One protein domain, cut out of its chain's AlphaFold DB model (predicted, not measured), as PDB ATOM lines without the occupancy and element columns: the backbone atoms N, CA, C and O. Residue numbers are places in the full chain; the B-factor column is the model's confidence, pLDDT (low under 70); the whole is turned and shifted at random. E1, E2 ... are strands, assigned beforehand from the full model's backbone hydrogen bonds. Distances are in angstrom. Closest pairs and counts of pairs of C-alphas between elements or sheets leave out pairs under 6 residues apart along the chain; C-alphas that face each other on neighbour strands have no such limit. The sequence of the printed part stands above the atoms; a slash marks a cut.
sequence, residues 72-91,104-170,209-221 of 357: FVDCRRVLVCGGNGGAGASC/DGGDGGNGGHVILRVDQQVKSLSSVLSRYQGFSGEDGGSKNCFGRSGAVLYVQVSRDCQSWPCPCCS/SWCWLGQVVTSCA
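What this domain is: This is residues 72 to 91, 104 to 170 and 209 to 221 of the 357 residues of a protein of Mandrillus leucophaeus (UniProt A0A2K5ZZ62). Little of this domain is regular structure: a strongly twisted sheet, E3 E1 E6 E5, and a separate pair, E2 and E4, make a head, from which residues 82 to 91, 104 to 113 and 134 to 152 run out side by side as a long arm. The 100 printed residues include six named strands, E1 to E6 along the chain, with 33 residues, and no named helix: all strand, the sheet mixed. The whole is loose, radius of gyration of the C-alphas 17.0 A, and spans 54 by 31 by 16 A.

How they stand to each other: Inner strands E1, residues 75 to 81, and E6, 211 to 217, are antiparallel, N 78 and O 214 within hydrogen-bond range at 3.0 A. Edge strand E3, 131 to 133, is parallel to E1, N 132 and O 79 at 2.9 A. Edge strand E5, 162 to 165, is antiparallel to E6, N 164 and O 215 at 2.9 A. E2, 114 to 119, and E4, 153 to 158, are parallel, N 117 and O 155 at 2.8 A. E4 and E6 are apart.

Where its parts are: E1, 19.2 A long, begins at C-alpha 75 (260.245, 133.876, 160.567); E6, 18.5 A, ends at C-alpha 217 (257.220, 131.029, 163.178). E4 measures 16.4 A, E2 15.4 A.

The domain as a whole: Residues 92 to 103 and 171 to 208 are not printed; the C-alpha gaps are 5.2 A and 17.4 A. E2 to E3 and E3 to E4 are long links. The 37 residues under pLDDT 70 include 209 to 221.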
ATOM      1  N   PHE A  72     259.260 141.196 153.249       56.03
ATOM      2  CA  PHE A  72     258.434 140.089 153.729       56.03
ATOM      3  C   PHE A  72     259.298 139.241 154.668       56.03
ATOM      4  O   PHE A  72     260.384 138.820 154.281       56.03
ATOM      5  N   VAL A  73     258.864 139.064 155.915       57.34
ATOM      6  CA  VAL A  73     259.577 138.269 156.925       57.34
ATOM      7  C   VAL A  73     258.618 137.190 157.411       57.34
ATOM      8  O   VAL A  73     257.593 137.498 158.019       57.34
ATOM      9  N   ASP A  74     258.972 135.947 157.098       53.69
ATOM     10  CA  ASP A  74     258.258 134.695 157.369       53.69
ATOM     11  C   ASP A  74     258.590 134.103 158.750       53.69
ATOM     12  O   ASP A  74     257.784 133.394 159.346       53.69
ATOM     13  N   CYS A  75     259.772 134.396 159.288       56.94
ATOM     14  CA  CYS A  75     260.245 133.876 160.567       56.94
ATOM     15  C   CYS A  75     260.907 134.980 161.395       56.94
ATOM     16  O   CYS A  75     261.794 135.683 160.906       56.94
ATOM     17  N   ARG A  76     260.544 135.108 162.681       62.41
ATOM     18  CA  ARG A  76     261.234 136.033 163.592       62.41
ATOM     19  C   ARG A  76     261.360 135.470 165.006       62.41
ATOM     20  O   ARG A  76     260.385 135.083 165.642       62.41
ATOM     21  N   ARG A  77     262.586 135.454 165.534       60.88
ATOM     22  CA  ARG A  77     262.837 135.167 166.956       60.88
ATOM     23  C   ARG A  77     262.472 136.405 167.775       60.88
ATOM     24  O   ARG A  77     262.895 137.509 167.425       60.88
ATOM     25  N   VAL A  78     261.675 136.220 168.826       67.38
ATOM     26  CA  VAL A  78     261.108 137.314 169.622       67.38
ATOM     27  C   VAL A  78     261.218 136.979 171.107       67.38
ATOM     28  O   VAL A  78     260.595 136.041 171.600       67.38
ATOM     29  N   LEU A  79     261.991 137.777 171.837       71.12
ATOM     30  CA  LEU A  79     262.018 137.734 173.294       71.12
ATOM     31  C   LEU A  79     260.765 138.428 173.838       71.12
ATOM     32  O   LEU A  79     260.569 139.618 173.594       71.12
ATOM     33  N   VAL A  80     259.928 137.708 174.581       74.62
ATOM     34  CA  VAL A  80     258.731 138.272 175.213       74.62
ATOM     35  C   VAL A  80     258.859 138.123 176.721       74.62
ATOM     36  O   VAL A  80     258.938 137.012 177.237       74.62
ATOM     37  N   CYS A  81     258.867 139.243 177.435       78.19
ATOM     38  CA  CYS A  81     258.844 139.260 178.894       78.19
ATOM     39  C   CYS A  81     257.544 139.894 179.389       78.19
ATOM     40  O   CYS A  81     257.120 140.930 178.870       78.19
ATOM     41  N   GLY A  82     256.916 139.288 180.397       79.81
ATOM     42  CA  GLY A  82     255.799 139.915 181.103       79.81
ATOM     43  C   GLY A  82     256.226 141.196 181.828       79.81
ATOM     44  O   GLY A  82     257.418 141.443 182.032       79.81
ATOM     45  N   GLY A  83     255.253 142.016 182.220       81.56
ATOM     46  CA  GLY A  83     255.493 143.090 183.179       81.56
ATOM     47  C   GLY A  83     255.852 142.533 184.556       81.56
ATOM     48  O   GLY A  83     255.440 141.427 184.915       81.56
ATOM     49  N   ASN A  84     256.598 143.299 185.347       83.69
ATOM     50  CA  ASN A  84     256.878 142.930 186.733       83.69
ATOM     51  C   ASN A  84     255.644 143.227 187.600       83.69
ATOM     52  O   ASN A  84     254.939 144.201 187.345       83.69
ATOM     53  N   GLY A  85     255.371 142.409 188.618       87.25
ATOM     54  CA  GLY A  85     254.398 142.777 189.652       87.25
ATOM     55  C   GLY A  85     254.986 143.823 190.600       87.25
ATOM     56  O   GLY A  85     256.188 143.774 190.872       87.25
ATOM     57  N   GLY A  86     254.150 144.735 191.092       87.12
ATOM     58  CA  GLY A  86     254.533 145.717 192.105       87.12
ATOM     59  C   GLY A  86     254.802 145.078 193.471       87.12
ATOM     60  O   GLY A  86     254.339 143.971 193.778       87.12
ATOM     61  N   ALA A  87     255.548 145.785 194.312       89.94
ATOM     62  CA  ALA A  87     255.740 145.453 195.715       89.94
ATOM     63  C   ALA A  87     254.461 145.734 196.522       89.94
ATOM     64  O   ALA A  87     253.749 146.700 196.264       89.94
ATOM     65  N   GLY A  88     254.167 144.893 197.515       87.94
ATOM     66  CA  GLY A  88     253.175 145.230 198.541       87.94
ATOM     67  C   GLY A  88     253.806 146.131 199.597       87.94
ATOM     68  O   GLY A  88     254.974 145.941 199.939       87.94
ATOM     69  N   ALA A  89     253.043 147.089 200.115       89.06
ATOM     70  CA  ALA A  89     253.483 147.925 201.223       89.06
ATOM     71  C   ALA A  89     253.237 147.221 202.565       89.06
ATOM     72  O   ALA A  89     252.219 146.560 202.753       89.06
ATOM     73  N   SER A  90     254.140 147.410 203.525       87.12
ATOM     74  CA  SER A  90     253.933 147.045 204.931       87.12
ATOM     75  C   SER A  90     253.830 148.323 205.763       87.12
ATOM     76  O   SER A  90     254.809 148.772 206.362       87.12
ATOM     77  N   CYS A  91     252.655 148.946 205.734       84.88
ATOM     78  CA  CYS A  91     252.352 150.163 206.482       84.88
ATOM     79  C   CYS A  91     251.462 149.853 207.698       84.88
ATOM     80  O   CYS A  91     250.781 148.824 207.732       84.88
ATOM     81  N   ASP A 104     247.890 148.744 207.429       92.00
ATOM     82  CA  ASP A 104     247.178 149.454 206.355       92.00
ATOM     83  C   ASP A 104     247.942 149.448 205.021       92.00
ATOM     84  O   ASP A 104     247.664 150.250 204.129       92.00
ATOM     85  N   GLY A 105     248.929 148.566 204.877       90.25
ATOM     86  CA  GLY A 105     249.643 148.367 203.621       90.25
ATOM     87  C   GLY A 105     248.819 147.574 202.605       90.25
ATOM     88  O   GLY A 105     248.352 146.477 202.902       90.25
ATOM     89  N   GLY A 106     248.648 148.120 201.400       90.69
ATOM     90  CA  GLY A 106     248.019 147.431 200.274       90.69
ATOM     91  C   GLY A 106     248.988 146.548 199.476       90.69
ATOM     92  O   GLY A 106     250.202 146.772 199.451       90.69
ATOM     93  N   ASP A 107     248.439 145.552 198.779       92.38
ATOM     94  CA  ASP A 107     249.191 144.716 197.837       92.38
ATOM     95  C   ASP A 107     249.638 145.487 196.587       92.38
ATOM     96  O   ASP A 107     248.952 146.390 196.109       92.38
ATOM     97  N   GLY A 108     250.768 145.071 196.011       92.50
ATOM     98  CA  GLY A 108     251.245 145.555 194.716       92.50
ATOM     99  C   GLY A 108     250.477 144.960 193.536       92.50
ATOM    100  O   GLY A 108     250.037 143.807 193.566       92.50
ATOM    101  N   GLY A 109     250.338 145.750 192.476       89.12
ATOM    102  CA  GLY A 109     249.575 145.402 191.285       89.12
ATOM    103  C   GLY A 109     250.223 144.312 190.434       89.12
ATOM    104  O   GLY A 109     251.444 144.155 190.387       89.12
ATOM    105  N   ASN A 110     249.400 143.559 189.701       85.94
ATOM    106  CA  ASN A 110     249.894 142.514 188.807       85.94
ATOM    107  C   ASN A 110     250.675 143.099 187.622       85.94
ATOM    108  O   ASN A 110     250.321 144.150 187.089       85.94
ATOM    109  N   GLY A 111     251.699 142.380 187.164       84.94
ATOM    110  CA  GLY A 111     252.416 142.719 185.937       84.94
ATOM    111  C   GLY A 111     251.550 142.522 184.690       84.94
ATOM    112  O   GLY A 111     250.826 141.536 184.568       84.94
ATOM    113  N   GLY A 112     251.638 143.457 183.750       80.25
ATOM    114  CA  GLY A 112     250.883 143.448 182.504       80.25
ATOM    115  C   GLY A 112     251.311 142.325 181.558       80.25
ATOM    116  O   GLY A 112     252.498 142.118 181.287       80.25
ATOM    117  N   HIS A 113     250.330 141.600 181.022       77.81
ATOM    118  CA  HIS A 113     250.567 140.524 180.061       77.81
ATOM    119  C   HIS A 113     250.931 141.063 178.672       77.81
ATOM    120  O   HIS A 113     250.415 142.093 178.236       77.81
ATOM    121  N   VAL A 114     251.759 140.319 177.935       79.69
ATOM    122  CA  VAL A 114     251.959 140.524 176.494       79.69
ATOM    123  C   VAL A 114     251.136 139.477 175.746       79.69
ATOM    124  O   VAL A 114     251.337 138.280 175.940       79.69
ATOM    125  N   ILE A 115     250.199 139.915 174.905       81.44
ATOM    126  CA  ILE A 115     249.285 139.037 174.162       81.44
ATOM    127  C   ILE A 115     249.524 139.201 172.664       81.44
ATOM    128  O   ILE A 115     249.424 140.302 172.118       81.44
ATOM    129  N   LEU A 116     249.786 138.084 171.981       78.50
ATOM    130  CA  LEU A 116     249.793 138.037 170.520       78.50
ATOM    131  C   LEU A 116     248.340 138.059 170.027       78.50
ATOM    132  O   LEU A 116     247.586 137.107 170.252       78.50
ATOM    133  N   ARG A 117     247.943 139.151 169.370       81.06
ATOM    134  CA  ARG A 117     246.609 139.334 168.792       81.06
ATOM    135  C   ARG A 117     246.673 139.133 167.285       81.06
ATOM    136  O   ARG A 117     247.408 139.828 166.590       81.06
ATOM    137  N   VAL A 118     245.855 138.213 166.788       77.94
ATOM    138  CA  VAL A 118     245.655 138.012 165.351       77.94
ATOM    139  C   VAL A 118     244.975 139.236 164.733       77.94
ATOM    140  O   VAL A 118     243.914 139.657 165.199       77.94
ATOM    141  N   ASP A 119     245.559 139.756 163.655       73.31
ATOM    142  CA  ASP A 119     244.946 140.722 162.744       73.31
ATOM    143  C   ASP A 119     244.967 140.179 161.302       73.31
ATOM    144  O   ASP A 119     245.878 139.451 160.905       73.31
ATOM    145  N   GLN A 120     243.940 140.507 160.517       67.00
ATOM    146  CA  GLN A 120     243.801 140.085 159.117       67.00
ATOM    147  C   GLN A 120     244.557 141.006 158.145       67.00
ATOM    148  O   GLN A 120     244.817 140.621 157.007       67.00
ATOM    149  N   GLN A 121     244.902 142.227 158.568       71.50
ATOM    150  CA  GLN A 121     245.615 143.204 157.740       71.50
ATOM    151  C   GLN A 121     247.139 142.995 157.766       71.50
ATOM    152  O   GLN A 121     247.844 143.434 156.855       71.50
ATOM    153  N   VAL A 122     247.660 142.301 158.784       66.31
ATOM    154  CA  VAL A 122     249.088 141.984 158.922       66.31
ATOM    155  C   VAL A 122     249.424 140.752 158.083       66.31
ATOM    156  O   VAL A 122     248.994 139.649 158.400       66.31
ATOM    157  N   LYS A 123     250.224 140.939 157.026       62.72
ATOM    158  CA  LYS A 123     250.681 139.854 156.133       62.72
ATOM    159  C   LYS A 123     252.133 139.401 156.362       62.72
ATOM    160  O   LYS A 123     252.501 138.344 155.881       62.72
ATOM    161  N   SER A 124     252.960 140.185 157.062       65.50
ATOM    162  CA  SER A 124     254.409 139.954 157.246       65.50
ATOM    163  C   SER A 124     254.829 140.264 158.686       65.50
ATOM    164  O   SER A 124     254.308 141.214 159.273       65.50
ATOM    165  N   LEU A 125     255.808 139.531 159.237       70.25
ATOM    166  CA  LEU A 125     256.388 139.790 160.567       70.25
ATOM    167  C   LEU A 125     257.474 140.889 160.567       70.25
ATOM    168  O   LEU A 125     258.195 141.063 161.556       70.25
ATOM    169  N   SER A 126     257.628 141.660 159.487       73.56
ATOM    170  CA  SER A 126     258.631 142.736 159.429       73.56
ATOM    171  C   SER A 126     258.368 143.864 160.435       73.56
ATOM    172  O   SER A 126     259.325 144.446 160.950       73.56
ATOM    173  N   SER A 127     257.099 144.107 160.781       74.94
ATOM    174  CA  SER A 127     256.655 145.035 161.832       74.94
ATOM    175  C   SER A 127     256.852 144.517 163.262       74.94
ATOM    176  O   SER A 127     256.857 145.314 164.200       74.94
ATOM    177  N   VAL A 128     257.010 143.203 163.448       79.62
ATOM    178  CA  VAL A 128     257.179 142.584 164.770       79.62
ATOM    179  C   VAL A 128     258.605 142.829 165.257       79.62
ATOM    180  O   VAL A 128     259.558 142.577 164.532       79.62
ATOM    181  N   LEU A 129     258.787 143.333 166.473       79.56
ATOM    182  CA  LEU A 129     260.102 143.616 167.053       79.56
ATOM    183  C   LEU A 129     260.764 142.334 167.583       79.56
ATOM    184  O   LEU A 129     260.100 141.338 167.845       79.56
ATOM    185  N   SER A 130     262.085 142.356 167.772       74.19
ATOM    186  CA  SER A 130     262.837 141.233 168.363       74.19
ATOM    187  C   SER A 130     262.681 141.112 169.885       74.19
ATOM    188  O   SER A 130     263.036 140.076 170.446       74.19
ATOM    189  N   ARG A 131     262.164 142.145 170.562       77.25
ATOM    190  CA  ARG A 131     261.911 142.156 172.008       77.25
ATOM    191  C   ARG A 131     260.623 142.911 172.328       77.25
ATOM    192  O   ARG A 131     260.425 144.017 171.832       77.25
ATOM    193  N   TYR A 132     259.810 142.341 173.213       80.62
ATOM    194  CA  TYR A 132     258.655 142.982 173.838       80.62
ATOM    195  C   TYR A 132     258.706 142.809 175.356       80.62
ATOM    196  O   TYR A 132     259.119 141.765 175.860       80.62
ATOM    197  N   GLN A 133     258.262 143.835 176.076       82.44
ATOM    198  CA  GLN A 133     258.184 143.847 177.532       82.44
ATOM    199  C   GLN A 133     256.807 144.370 177.948       82.44
ATOM    200  O   GLN A 133     256.385 145.422 177.470       82.44
ATOM    201  N   GLY A 134     256.103 143.621 178.794       81.56
ATOM    202  CA  GLY A 134     254.841 144.062 179.383       81.56
ATOM    203  C   GLY A 134     255.038 145.225 180.358       81.56
ATOM    204  O   GLY A 134     256.127 145.426 180.897       81.56
ATOM    205  N   PHE A 135     253.976 145.992 180.588       88.38
ATOM    206  CA  PHE A 135     253.988 147.098 181.545       88.38
ATOM    207  C   PHE A 135     253.993 146.552 182.975       88.38
ATOM    208  O   PHE A 135     253.183 145.685 183.293       88.38
ATOM    209  N   SER A 136     254.873 147.039 183.847       89.31
ATOM    210  CA  SER A 136     254.856 146.643 185.262       89.31
ATOM    211  C   SER A 136     253.575 147.106 185.968       89.31
ATOM    212  O   SER A 136     252.963 148.093 185.560       89.31
ATOM    213  N   GLY A 137     253.174 146.382 187.012       90.06
ATOM    214  CA  GLY A 137     252.195 146.860 187.985       90.06
ATOM    215  C   GLY A 137     252.802 147.924 188.900       90.06
ATOM    216  O   GLY A 137     254.019 147.980 189.070       90.06
ATOM    217  N   GLU A 138     251.946 148.769 189.462       93.94
ATOM    218  CA  GLU A 138     252.322 149.777 190.456       93.94
ATOM    219  C   GLU A 138     252.447 149.133 191.846       93.94
ATOM    220  O   GLU A 138     251.805 148.119 192.135       93.94
ATOM    221  N   ASP A 139     253.267 149.721 192.714       93.44
ATOM    222  CA  ASP A 139     253.410 149.273 194.100       93.44
ATOM    223  C   ASP A 139     252.156 149.617 194.927       93.44
ATOM    224  O   ASP A 139     251.419 150.557 194.619       93.44
ATOM    225  N   GLY A 140     251.907 148.844 195.982       92.25
ATOM    226  CA  GLY A 140     250.900 149.171 196.987       92.25
ATOM    227  C   GLY A 140     251.342 150.337 197.875       92.25
ATOM    228  O   GLY A 140     252.526 150.665 197.964       92.25
ATOM    229  N   GLY A 141     250.387 150.962 198.558       91.69
ATOM    230  CA  GLY A 141     250.615 152.075 199.481       91.69
ATOM    231  C   GLY A 141     249.888 151.900 200.813       91.69
ATOM    232  O   GLY A 141     249.232 150.889 201.053       91.69
ATOM    233  N   SER A 142     249.990 152.908 201.681       89.88
ATOM    234  CA  SER A 142     249.231 152.975 202.937       89.88
ATOM    235  C   SER A 142     247.726 153.177 202.700       89.88
ATOM    236  O   SER A 142     247.279 153.387 201.570       89.88
ATOM    237  N   LYS A 143     246.927 153.136 203.772       89.94
ATOM    238  CA  LYS A 143     245.459 153.259 203.771       89.94
ATOM    239  C   LYS A 143     244.751 152.201 202.913       89.94
ATOM    240  O   LYS A 143     243.732 152.489 202.288       89.94
ATOM    241  N   ASN A 144     245.293 150.984 202.882       87.19
ATOM    242  CA  ASN A 144     244.870 149.863 202.038       87.19
ATOM    243  C   ASN A 144     244.846 150.218 200.538       87.19
ATOM    244  O   ASN A 144     243.976 149.770 199.792       87.19
ATOM    245  N   CYS A 145     245.788 151.052 200.087       90.19
ATOM    246  CA  CYS A 145     245.895 151.435 198.684       90.19
ATOM    247  C   CYS A 145     246.548 150.305 197.875       90.19
ATOM    248  O   CYS A 145     247.757 150.087 197.954       90.19
ATOM    249  N   PHE A 146     245.747 149.578 197.101       92.94
ATOM    250  CA  PHE A 146     246.228 148.509 196.227       92.94
ATOM    251  C   PHE A 146     246.844 149.070 194.941       92.94
ATOM    252  O   PHE A 146     246.235 149.897 194.260       92.94
ATOM    253  N   GLY A 147     248.028 148.577 194.585       91.94
ATOM    254  CA  GLY A 147     248.743 148.972 193.378       91.94
ATOM    255  C   GLY A 147     247.991 148.584 192.103       91.94
ATOM    256  O   GLY A 147     247.419 147.494 191.980       91.94
ATOM    257  N   ARG A 148     247.984 149.475 191.110       93.69
ATOM    258  CA  ARG A 148     247.310 149.234 189.831       93.69
ATOM    259  C   ARG A 148     247.988 148.110 189.047       93.69
ATOM    260  O   ARG A 148     249.208 148.061 188.920       93.69
ATOM    261  N   SER A 149     247.189 147.233 188.442       90.25
ATOM    262  CA  SER A 149     247.716 146.225 187.512       90.25
ATOM    263  C   SER A 149     248.223 146.867 186.214       90.25
ATOM    264  O   SER A 149     247.552 147.724 185.632       90.25
ATOM    265  N   GLY A 150     249.390 146.420 185.751       86.75
ATOM    266  CA  GLY A 150     250.035 146.883 184.529       86.75
ATOM    267  C   GLY A 150     249.189 146.613 183.282       86.75
ATOM    268  O   GLY A 150     248.476 145.611 183.183       86.75
ATOM    269  N   ALA A 151     249.262 147.520 182.310       88.31
ATOM    270  CA  ALA A 151     248.484 147.420 181.080       88.31
ATOM    271  C   ALA A 151     248.869 146.192 180.231       88.31
ATOM    272  O   ALA A 151     250.027 145.774 180.179       88.31
ATOM    273  N   VAL A 152     247.892 145.635 179.511       83.69
ATOM    274  CA  VAL A 152     248.127 144.545 178.553       83.69
ATOM    275  C   VAL A 152     248.735 145.106 177.268       83.69
ATOM    276  O   VAL A 152     248.153 145.984 176.630       83.69
ATOM    277  N   LEU A 153     249.882 144.566 176.859       84.19
ATOM    278  CA  LEU A 153     250.528 144.897 175.593       84.19
ATOM    279  C   LEU A 153     250.046 143.940 174.495       84.19
ATOM    280  O   LEU A 153     250.350 142.748 174.523       84.19
ATOM    281  N   TYR A 154     249.334 144.466 173.501       83.19
ATOM    282  CA  TYR A 154     248.921 143.694 172.328       83.19
ATOM    283  C   TYR A 154     249.959 143.805 171.210       83.19
ATOM    284  O   TYR A 154     250.211 144.891 170.693       83.19
ATOM    285  N   VAL A 155     250.520 142.669 170.800       82.88
ATOM    286  CA  VAL A 155     251.395 142.566 169.625       82.88
ATOM    287  C   VAL A 155     250.571 142.006 168.476       82.88
ATOM    288  O   VAL A 155     250.042 140.899 168.582       82.88
ATOM    289  N   GLN A 156     250.440 142.761 167.386       80.31
ATOM    290  CA  GLN A 156     249.705 142.286 166.219       80.31
ATOM    291  C   GLN A 156     250.545 141.323 165.382       80.31
ATOM    292  O   GLN A 156     251.688 141.616 165.029       80.31
ATOM    293  N   VAL A 157     249.949 140.183 165.053       79.94
ATOM    294  CA  VAL A 157     250.520 139.135 164.202       79.94
ATOM    295  C   VAL A 157     249.502 138.732 163.138       79.94
ATOM    296  O   VAL A 157     248.301 138.931 163.326       79.94
ATOM    297  N   SER A 158     249.961 138.150 162.030       69.12
ATOM    298  CA  SER A 158     249.053 137.576 161.032       69.12
ATOM    299  C   SER A 158     248.199 136.454 161.641       69.12
ATOM    300  O   SER A 158     248.574 135.823 162.639       69.12
ATOM    301  N   ARG A 159     247.044 136.171 161.025       57.53
ATOM    302  CA  ARG A 159     246.179 135.019 161.366       57.53
ATOM    303  C   ARG A 159     246.964 133.709 161.454       57.53
ATOM    304  O   ARG A 159     246.771 132.911 162.378       57.53
ATOM    305  N   ASP A 160     247.918 133.596 160.552       53.91
ATOM    306  CA  ASP A 160     248.643 132.389 160.188       53.91
ATOM    307  C   ASP A 160     249.927 132.219 161.028       53.91
ATOM    308  O   ASP A 160     250.807 131.415 160.749       53.91
ATOM    309  N   CYS A 161     250.053 133.010 162.093       57.50
ATOM    310  CA  CYS A 161     251.186 132.992 163.001       57.50
ATOM    311  C   CYS A 161     251.134 131.809 163.974       57.50
ATOM    312  O   CYS A 161     250.211 131.718 164.795       57.50
ATOM    313  N   GLN A 162     252.135 130.926 163.919       53.06
ATOM    314  CA  GLN A 162     252.396 129.926 164.951       53.06
ATOM    315  C   GLN A 162     253.516 130.422 165.883       53.06
ATOM    316  O   GLN A 162     254.397 131.197 165.509       53.06
ATOM    317  N   SER A 163     253.466 130.009 167.147       51.72
ATOM    318  CA  SER A 163     254.419 130.438 168.173       51.72
ATOM    319  C   SER A 163     254.958 129.220 168.900       51.72
ATOM    320  O   SER A 163     254.186 128.495 169.528       51.72
ATOM    321  N   TRP A 164     256.272 129.031 168.841       47.72
ATOM    322  CA  TRP A 164     256.960 127.892 169.431       47.72
ATOM    323  C   TRP A 164     257.833 128.350 170.609       47.72
ATOM    324  O   TRP A 164     258.418 129.441 170.550       47.72
ATOM    325  N   PRO A 165     257.950 127.549 171.685       45.78
ATOM    326  CA  PRO A 165     259.011 127.736 172.668       45.78
ATOM    327  C   PRO A 165     260.378 127.709 171.989       45.78
ATOM    328  O   PRO A 165     260.592 126.918 171.072       45.78
ATOM    329  N   CYS A 166     261.336 128.500 172.473       42.06
ATOM    330  CA  CYS A 166     262.726 128.114 172.271       42.06
ATOM    331  C   CYS A 166     262.954 126.770 172.980       42.06
ATOM    332  O   CYS A 166     262.687 126.696 174.185       42.06
ATOM    333  N   PRO A 167     263.509 125.745 172.306       38.09
ATOM    334  CA  PRO A 167     263.891 124.491 172.960       38.09
ATOM    335  C   PRO A 167     264.842 124.711 174.145       38.09
ATOM    336  O   PRO A 167     264.834 123.953 175.103       38.09
ATOM    337  N   CYS A 168     265.597 125.817 174.124       38.19
ATOM    338  CA  CYS A 168     266.475 126.256 175.204       38.19
ATOM    339  C   CYS A 168     265.777 126.537 176.553       38.19
ATOM    340  O   CYS A 168     266.459 126.627 177.569       38.19
ATOM    341  N   CYS A 169     264.446 126.679 176.586       36.62
ATOM    342  CA  CYS A 169     263.673 126.889 177.817       36.62
ATOM    343  C   CYS A 169     262.897 125.642 178.279       36.62
ATOM    344  O   CYS A 169     262.330 125.653 179.369       36.62
ATOM    345  N   SER A 170     262.851 124.579 177.472       41.25
ATOM    346  CA  SER A 170     262.275 123.283 177.845       41.25
ATOM    347  C   SER A 170     263.403 122.342 178.251       41.25
ATOM    348  O   SER A 170     264.204 121.956 177.407       41.25
ATOM    349  N   SER A 209     258.930 137.808 187.588       33.97
ATOM    350  CA  SER A 209     259.053 138.242 186.188       33.97
ATOM    351  C   SER A 209     259.379 137.069 185.252       33.97
ATOM    352  O   SER A 209     260.530 136.639 185.173       33.97
ATOM    353  N   TRP A 210     258.388 136.565 184.514       34.66
ATOM    354  CA  TRP A 210     258.588 135.493 183.533       34.66
ATOM    355  C   TRP A 210     259.070 136.105 182.200       34.66
ATOM    356  O   TRP A 210     258.293 136.731 181.469       34.66
ATOM    357  N   CYS A 211     260.361 135.952 181.887       31.70
ATOM    358  CA  CYS A 211     260.895 136.171 180.539       31.70
ATOM    359  C   CYS A 211     260.867 134.855 179.760       31.70
ATOM    360  O   CYS A 211     261.265 133.816 180.280       31.70
ATOM    361  N   TRP A 212     260.436 134.909 178.503       30.62
ATOM    362  CA  TRP A 212     260.304 133.732 177.656       30.62
ATOM    363  C   TRP A 212     260.924 133.999 176.280       30.62
ATOM    364  O   TRP A 212     260.516 134.915 175.559       30.62
ATOM    365  N   LEU A 213     261.926 133.200 175.898       29.03
ATOM    366  CA  LEU A 213     262.410 133.189 174.518       29.03
ATOM    367  C   LEU A 213     261.417 132.393 173.664       29.03
ATOM    368  O   LEU A 213     261.396 131.164 173.701       29.03
ATOM    369  N   GLY A 214     260.610 133.101 172.876       33.25
ATOM    370  CA  GLY A 214     259.754 132.504 171.857       33.25
ATOM    371  C   GLY A 214     260.411 132.555 170.479       33.25
ATOM    372  O   GLY A 214     261.024 133.556 170.088       33.25
ATOM    373  N   GLN A 215     260.239 131.499 169.691       30.41
ATOM    374  CA  GLN A 215     260.416 131.584 168.248       30.41
ATOM    375  C   GLN A 215     259.036 131.719 167.605       30.41
ATOM    376  O   GLN A 215     258.222 130.795 167.627       30.41
ATOM    377  N   VAL A 216     258.755 132.897 167.050       33.38
ATOM    378  CA  VAL A 216     257.504 133.155 166.342       33.38
ATOM    379  C   VAL A 216     257.719 132.755 164.884       33.38
ATOM    380  O   VAL A 216     258.436 133.417 164.129       33.38
ATOM    381  N   VAL A 217     257.140 131.615 164.517       29.20
ATOM    382  CA  VAL A 217     257.220 131.029 163.178       29.20
ATOM    383  C   VAL A 217     255.843 131.169 162.552       29.20
ATOM    384  O   VAL A 217     254.948 130.368 162.809       29.20
ATOM    385  N   THR A 218     255.650 132.173 161.701       29.42
ATOM    386  CA  THR A 218     254.568 132.099 160.714       29.42
ATOM    387  C   THR A 218     254.918 130.992 159.724       29.42
ATOM    388  O   THR A 218     255.515 131.251 158.685       29.42
ATOM    389  N   SER A 219     254.514 129.752 160.010       30.89
ATOM    390  CA  SER A 219     254.134 128.870 158.913       30.89
ATOM    391  C   SER A 219     252.883 129.507 158.329       30.89
ATOM    392  O   SER A 219     251.804 129.385 158.904       30.89
ATOM    393  N   CYS A 220     253.040 130.285 157.260       28.22
ATOM    394  CA  CYS A 220     251.890 130.856 156.585       28.22
ATOM    395  C   CYS A 220     250.932 129.720 156.237       28.22
ATOM    396  O   CYS A 220     251.200 128.974 155.308       28.22
ATOM    397  N   ALA A 221     249.796 129.645 156.921       28.73
ATOM    398  CA  ALA A 221     248.547 129.374 156.249       28.73
ATOM    399  C   ALA A 221     248.449 130.330 155.082       28.73
ATOM    400  O   ALA A 221     248.587 131.550 155.223       28.73
TER     401      ALA A 221